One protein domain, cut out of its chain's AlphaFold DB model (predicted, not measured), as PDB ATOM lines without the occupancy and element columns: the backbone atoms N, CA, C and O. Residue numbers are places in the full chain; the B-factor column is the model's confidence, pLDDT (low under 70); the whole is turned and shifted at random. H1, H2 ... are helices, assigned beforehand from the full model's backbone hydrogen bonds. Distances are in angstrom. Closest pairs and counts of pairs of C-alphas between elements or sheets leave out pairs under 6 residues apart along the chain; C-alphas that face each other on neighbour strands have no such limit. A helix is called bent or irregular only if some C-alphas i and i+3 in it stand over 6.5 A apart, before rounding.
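What this domain is: This is residues 349 to 392 of the 569 residues of the protein "zf-LYAR domain-containing protein" of Abscondita terminalis (UniProt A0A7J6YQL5). Two helices, the longer H2 and the shorter H1, cross as a lopsided, loosely joined X, with a five-residue link, residues 368 to 372, folding the chain back between them. The far end of H2, residues 384 to 392, sticks out from the rest as an arm. The printed part has 44 residues with two named helices, H1 then H2 along the chain, and no named strand; the class is all helix. The whole is only just loose, close to compact, with a radius of gyration of the C-alphas of 11.3 A, and elongated, spanning 35 by 19 by 15 A.

How they stand to each other: H2, residues 373 to 392, is the longest helix. H1, residues 352 to 367, only just touches it, with 3 pairs of C-alphas within 8 A. The closest C-alphas of the two are those of Gln 356 and Phe 379, 7.4 A apart. H1 touches with residues 356 to 360 alone, and H2 with residues 376 to 379 alone. The two run opposite ways at a steep tilt of 59 degrees, with their centres 13.7 A apart. In H2 every O i to N i+4 pair is within hydrogen-bond range; in H1 10 of 12 are.

Where its parts are: H2 measures 29.7 A from C-alpha 373 at (4.166, -29.313, -23.602) to C-alpha 392 at (14.224, -19.754, -49.892). H1 measures 21.5 A from its first C-alpha, that of Asp 352 at (6.919, -34.808, -38.181), to that of Thr 367. Neither helix is bent.

The domain as a whole: The two C-alphas farthest apart are those of Gly 368 and Glu 392, at 35.1 A. Residues 384 to 392, which belong to H2, stand free; without them the body spans 27 by 16 by 12 A. The link from H1 to H2 is tight, and the printed part has no cut. The mean pLDDT of the printed part is 80.8, and residue 349 and residues 388 to 392 are under 70.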
ATOM      1  N   ASN A 349      13.695 -37.357 -45.425       67.75
ATOM      2  CA  ASN A 349      12.383 -36.794 -45.110       67.75
ATOM      3  C   ASN A 349      11.587 -37.727 -44.181       67.75
ATOM      4  O   ASN A 349      11.120 -38.801 -44.565       67.75
ATOM      5  N   LEU A 350      11.432 -37.297 -42.929       79.25
ATOM      6  CA  LEU A 350      10.690 -37.988 -41.882       79.25
ATOM      7  C   LEU A 350       9.437 -37.189 -41.533       79.25
ATOM      8  O   LEU A 350       9.558 -36.073 -41.049       79.25
ATOM      9  N   SER A 351       8.262 -37.812 -41.658       81.38
ATOM     10  CA  SER A 351       6.997 -37.266 -41.143       81.38
ATOM     11  C   SER A 351       7.134 -36.791 -39.690       81.38
ATOM     12  O   SER A 351       7.645 -37.554 -38.860       81.38
ATOM     13  N   ASP A 352       6.606 -35.618 -39.370       79.25
ATOM     14  CA  ASP A 352       6.919 -34.808 -38.181       79.25
ATOM     15  C   ASP A 352       6.814 -35.592 -36.870       79.25
ATOM     16  O   ASP A 352       7.750 -35.615 -36.075       79.25
ATOM     17  N   ALA A 353       5.742 -36.368 -36.682       83.31
ATOM     18  CA  ALA A 353       5.548 -37.211 -35.495       83.31
ATOM     19  C   ALA A 353       6.659 -38.274 -35.292       83.31
ATOM     20  O   ALA A 353       6.930 -38.702 -34.168       83.31
ATOM     21  N   LYS A 354       7.336 -38.707 -36.368       86.06
ATOM     22  CA  LYS A 354       8.522 -39.588 -36.330       86.06
ATOM     23  C   LYS A 354       9.831 -38.808 -36.166       86.06
ATOM     24  O   LYS A 354      10.819 -39.429 -35.772       86.06
ATOM     25  N   LEU A 355       9.866 -37.515 -36.493       87.19
ATOM     26  CA  LEU A 355      11.000 -36.619 -36.247       87.19
ATOM     27  C   LEU A 355      10.996 -36.176 -34.778       87.19
ATOM     28  O   LEU A 355      11.925 -36.512 -34.048       87.19
ATOM     29  N   GLN A 356       9.900 -35.565 -34.321       88.94
ATOM     30  CA  GLN A 356       9.631 -35.153 -32.939       88.94
ATOM     31  C   GLN A 356       9.982 -36.261 -31.940       88.94
ATOM     32  O   GLN A 356      10.838 -36.080 -31.080       88.94
ATOM     33  N   LYS A 357       9.417 -37.462 -32.119       88.25
ATOM     34  CA  LYS A 357       9.632 -38.613 -31.225       88.25
ATOM     35  C   LYS A 357      11.055 -39.198 -31.249       88.25
ATOM     36  O   LYS A 357      11.389 -40.024 -30.402       88.25
ATOM     37  N   LYS A 358      11.895 -38.812 -32.216       86.94
ATOM     38  CA  LYS A 358      13.328 -39.161 -32.257       86.94
ATOM     39  C   LYS A 358      14.206 -38.045 -31.704       86.94
ATOM     40  O   LYS A 358      15.206 -38.356 -31.072       86.94
ATOM     41  N   VAL A 359      13.855 -36.785 -31.962       89.12
ATOM     42  CA  VAL A 359      14.597 -35.614 -31.488       89.12
ATOM     43  C   VAL A 359      14.347 -35.407 -30.000       89.12
ATOM     44  O   VAL A 359      15.307 -35.485 -29.245       89.12
ATOM     45  N   LEU A 360      13.088 -35.250 -29.569       89.44
ATOM     46  CA  LEU A 360      12.739 -35.009 -28.164       89.44
ATOM     47  C   LEU A 360      13.241 -36.137 -27.270       89.44
ATOM     48  O   LEU A 360      14.031 -35.874 -26.376       89.44
ATOM     49  N   LYS A 361      12.934 -37.402 -27.593       88.50
ATOM     50  CA  LYS A 361      13.443 -38.539 -26.812       88.50
ATOM     51  C   LYS A 361      14.969 -38.494 -26.628       88.50
ATOM     52  O   LYS A 361      15.449 -38.813 -25.547       88.50
ATOM     53  N   LYS A 362      15.733 -38.136 -27.665       84.00
ATOM     54  CA  LYS A 362      17.197 -38.034 -27.561       84.00
ATOM     55  C   LYS A 362      17.618 -36.822 -26.742       84.00
ATOM     56  O   LYS A 362      18.428 -36.983 -25.846       84.00
ATOM     57  N   TYR A 363      17.025 -35.660 -26.994       85.75
ATOM     58  CA  TYR A 363      17.278 -34.429 -26.251       85.75
ATOM     59  C   TYR A 363      16.993 -34.602 -24.749       85.75
ATOM     60  O   TYR A 363      17.860 -34.315 -23.934       85.75
ATOM     61  N   CYS A 364      15.853 -35.182 -24.373       84.12
ATOM     62  CA  CYS A 364      15.498 -35.502 -22.987       84.12
ATOM     63  C   CYS A 364      16.463 -36.524 -22.352       84.12
ATOM     64  O   CYS A 364      16.836 -36.386 -21.192       84.12
ATOM     65  N   GLN A 365      16.939 -37.518 -23.118       83.62
ATOM     66  CA  GLN A 365      17.986 -38.450 -22.667       83.62
ATOM     67  C   GLN A 365      19.380 -37.806 -22.548       83.62
ATOM     68  O   GLN A 365      20.222 -38.337 -21.831       83.62
ATOM     69  N   GLU A 366      19.634 -36.711 -23.263       78.62
ATOM     70  CA  GLU A 366      20.933 -36.029 -23.357       78.62
ATOM     71  C   GLU A 366      21.011 -34.776 -22.454       78.62
ATOM     72  O   GLU A 366      22.106 -34.288 -22.199       78.62
ATOM     73  N   THR A 367      19.876 -34.283 -21.938       80.19
ATOM     74  CA  THR A 367      19.770 -33.089 -21.066       80.19
ATOM     75  C   THR A 367      19.086 -33.339 -19.718       80.19
ATOM     76  O   THR A 367      19.146 -32.480 -18.845       80.19
ATOM     77  N   GLY A 368      18.399 -34.473 -19.535       76.69
ATOM     78  CA  GLY A 368      17.598 -34.761 -18.337       76.69
ATOM     79  C   GLY A 368      16.250 -34.027 -18.257       76.69
ATOM     80  O   GLY A 368      15.478 -34.288 -17.340       76.69
ATOM     81  N   ILE A 369      15.936 -33.144 -19.212       79.25
ATOM     82  CA  ILE A 369      14.678 -32.381 -19.258       79.25
ATOM     83  C   ILE A 369      13.523 -33.304 -19.680       79.25
ATOM     84  O   ILE A 369      13.637 -34.020 -20.674       79.25
ATOM     85  N   GLU A 370      12.393 -33.280 -18.969       79.31
ATOM     86  CA  GLU A 370      11.208 -34.088 -19.308       79.31
ATOM     87  C   GLU A 370      10.483 -33.607 -20.588       79.31
ATOM     88  O   GLU A 370      10.651 -32.473 -21.040       79.31
ATOM     89  N   GLU A 371       9.641 -34.459 -21.193       83.38
ATOM     90  CA  GLU A 371       8.860 -34.127 -22.404       83.38
ATOM     91  C   GLU A 371       7.679 -33.172 -22.085       83.38
ATOM     92  O   GLU A 371       6.509 -33.556 -22.127       83.38
ATOM     93  N   THR A 372       7.974 -31.907 -21.756       86.56
ATOM     94  CA  THR A 372       6.962 -30.884 -21.427       86.56
ATOM     95  C   THR A 372       6.178 -30.401 -22.664       86.56
ATOM     96  O   THR A 372       6.701 -30.390 -23.786       86.56
ATOM     97  N   PRO A 373       4.928 -29.914 -22.501       81.00
ATOM     98  CA  PRO A 373       4.166 -29.313 -23.602       81.00
ATOM     99  C   PRO A 373       4.782 -28.009 -24.138       81.00
ATOM    100  O   PRO A 373       4.345 -27.514 -25.175       81.00
ATOM    101  N   GLU A 374       5.774 -27.439 -23.455       85.38
ATOM    102  CA  GLU A 374       6.472 -26.220 -23.870       85.38
ATOM    103  C   GLU A 374       7.655 -26.550 -24.776       85.38
ATOM    104  O   GLU A 374       7.719 -26.028 -25.889       85.38
ATOM    105  N   LEU A 375       8.467 -27.545 -24.404       86.12
ATOM    106  CA  LEU A 375       9.514 -28.115 -25.256       86.12
ATOM    107  C   LEU A 375       8.951 -28.613 -26.607       86.12
ATOM    108  O   LEU A 375       9.573 -28.455 -27.658       86.12
ATOM    109  N   ILE A 376       7.722 -29.146 -26.606       87.31
ATOM    110  CA  ILE A 376       6.988 -29.513 -27.830       87.31
ATOM    111  C   ILE A 376       6.643 -28.281 -28.691       87.31
ATOM    112  O   ILE A 376       6.776 -28.338 -29.917       87.31
ATOM    113  N   LYS A 377       6.222 -27.158 -28.088       88.62
ATOM    114  CA  LYS A 377       5.963 -25.902 -28.821       88.62
ATOM    115  C   LYS A 377       7.253 -25.339 -29.416       88.62
ATOM    116  O   LYS A 377       7.223 -24.857 -30.546       88.62
ATOM    117  N   GLU A 378       8.370 -25.406 -28.697       87.38
ATOM    118  CA  GLU A 378       9.674 -24.935 -29.181       87.38
ATOM    119  C   GLU A 378      10.207 -25.778 -30.336       87.38
ATOM    120  O   GLU A 378      10.542 -25.224 -31.382       87.38
ATOM    121  N   PHE A 379      10.172 -27.108 -30.213       90.62
ATOM    122  CA  PHE A 379      10.483 -28.016 -31.319       90.62
ATOM    123  C   PHE A 379       9.657 -27.676 -32.575       90.62
ATOM    124  O   PHE A 379      10.218 -27.535 -33.661       90.62
ATOM    125  N   ASN A 380       8.345 -27.455 -32.430       88.12
ATOM    126  CA  ASN A 380       7.468 -27.103 -33.552       88.12
ATOM    127  C   ASN A 380       7.772 -25.714 -34.155       88.12
ATOM    128  O   ASN A 380       7.614 -25.533 -35.363       88.12
ATOM    129  N   LYS A 381       8.229 -24.735 -33.357       89.00
ATOM    130  CA  LYS A 381       8.730 -23.442 -33.868       89.00
ATOM    131  C   LYS A 381      10.026 -23.628 -34.669       89.00
ATOM    132  O   LYS A 381      10.161 -23.051 -35.746       89.00
ATOM    133  N   LEU A 382      10.961 -24.435 -34.162       87.62
ATOM    134  CA  LEU A 382      12.257 -24.687 -34.801       87.62
ATOM    135  C   LEU A 382      12.113 -25.452 -36.125       87.62
ATOM    136  O   LEU A 382      12.740 -25.058 -37.104       87.62
ATOM    137  N   VAL A 383      11.258 -26.480 -36.190       88.00
ATOM    138  CA  VAL A 383      10.979 -27.207 -37.446       88.00
ATOM    139  C   VAL A 383      10.444 -26.255 -38.517       88.00
ATOM    140  O   VAL A 383      11.039 -26.173 -39.588       88.00
ATOM    141  N   LYS A 384       9.425 -25.442 -38.204       86.38
ATOM    142  CA  LYS A 384       8.879 -24.451 -39.151       86.38
ATOM    143  C   LYS A 384       9.920 -23.435 -39.629       86.38
ATOM    144  O   LYS A 384       9.900 -23.042 -40.792       86.38
ATOM    145  N   LYS A 385      10.848 -23.019 -38.757       84.75
ATOM    146  CA  LYS A 385      11.956 -22.124 -39.132       84.75
ATOM    147  C   LYS A 385      12.925 -22.798 -40.116       84.75
ATOM    148  O   LYS A 385      13.362 -22.151 -41.061       84.75
ATOM    149  N   ILE A 386      13.223 -24.085 -39.928       81.50
ATOM    150  CA  ILE A 386      14.082 -24.873 -40.831       81.50
ATOM    151  C   ILE A 386      13.399 -25.100 -42.192       81.50
ATOM    152  O   ILE A 386      14.040 -24.934 -43.228       81.50
ATOM    153  N   GLU A 387      12.104 -25.427 -42.208       74.38
ATOM    154  CA  GLU A 387      11.319 -25.607 -43.442       74.38
ATOM    155  C   GLU A 387      11.260 -24.325 -44.283       74.38
ATOM    156  O   GLU A 387      11.450 -24.370 -45.499       74.38
ATOM    157  N   PHE A 388      11.059 -23.174 -43.635       65.94
ATOM    158  CA  PHE A 388      11.049 -21.869 -44.295       65.94
ATOM    159  C   PHE A 388      12.383 -21.575 -45.005       65.94
ATOM    160  O   PHE A 388      12.390 -21.260 -46.194       65.94
ATOM    161  N   ILE A 389      13.510 -21.782 -44.309       61.38
ATOM    162  CA  ILE A 389      14.866 -21.587 -44.853       61.38
ATOM    163  C   ILE A 389      15.134 -22.510 -46.056       61.38
ATOM    164  O   ILE A 389      15.783 -22.097 -47.016       61.38
ATOM    165  N   GLY A 390      14.608 -23.742 -46.055       54.22
ATOM    166  CA  GLY A 390      14.726 -24.650 -47.201       54.22
ATOM    167  C   GLY A 390      14.133 -24.058 -48.486       54.22
ATOM    168  O   GLY A 390      14.804 -24.009 -49.523       54.22
ATOM    169  N   ASN A 391      12.912 -23.527 -48.402       44.75
ATOM    170  CA  ASN A 391      12.160 -23.012 -49.553       44.75
ATOM    171  C   ASN A 391      12.791 -21.748 -50.183       44.75
ATOM    172  O   ASN A 391      12.720 -21.553 -51.403       44.75
ATOM    173  N   GLU A 392      13.473 -20.917 -49.390       46.41
ATOM    174  CA  GLU A 392      14.224 -19.754 -49.892       46.41
ATOM    175  C   GLU A 392      15.464 -20.143 -50.722       46.41
ATOM    176  O   GLU A 392      15.908 -19.375 -51.581       46.41
TER     177      GLU A 392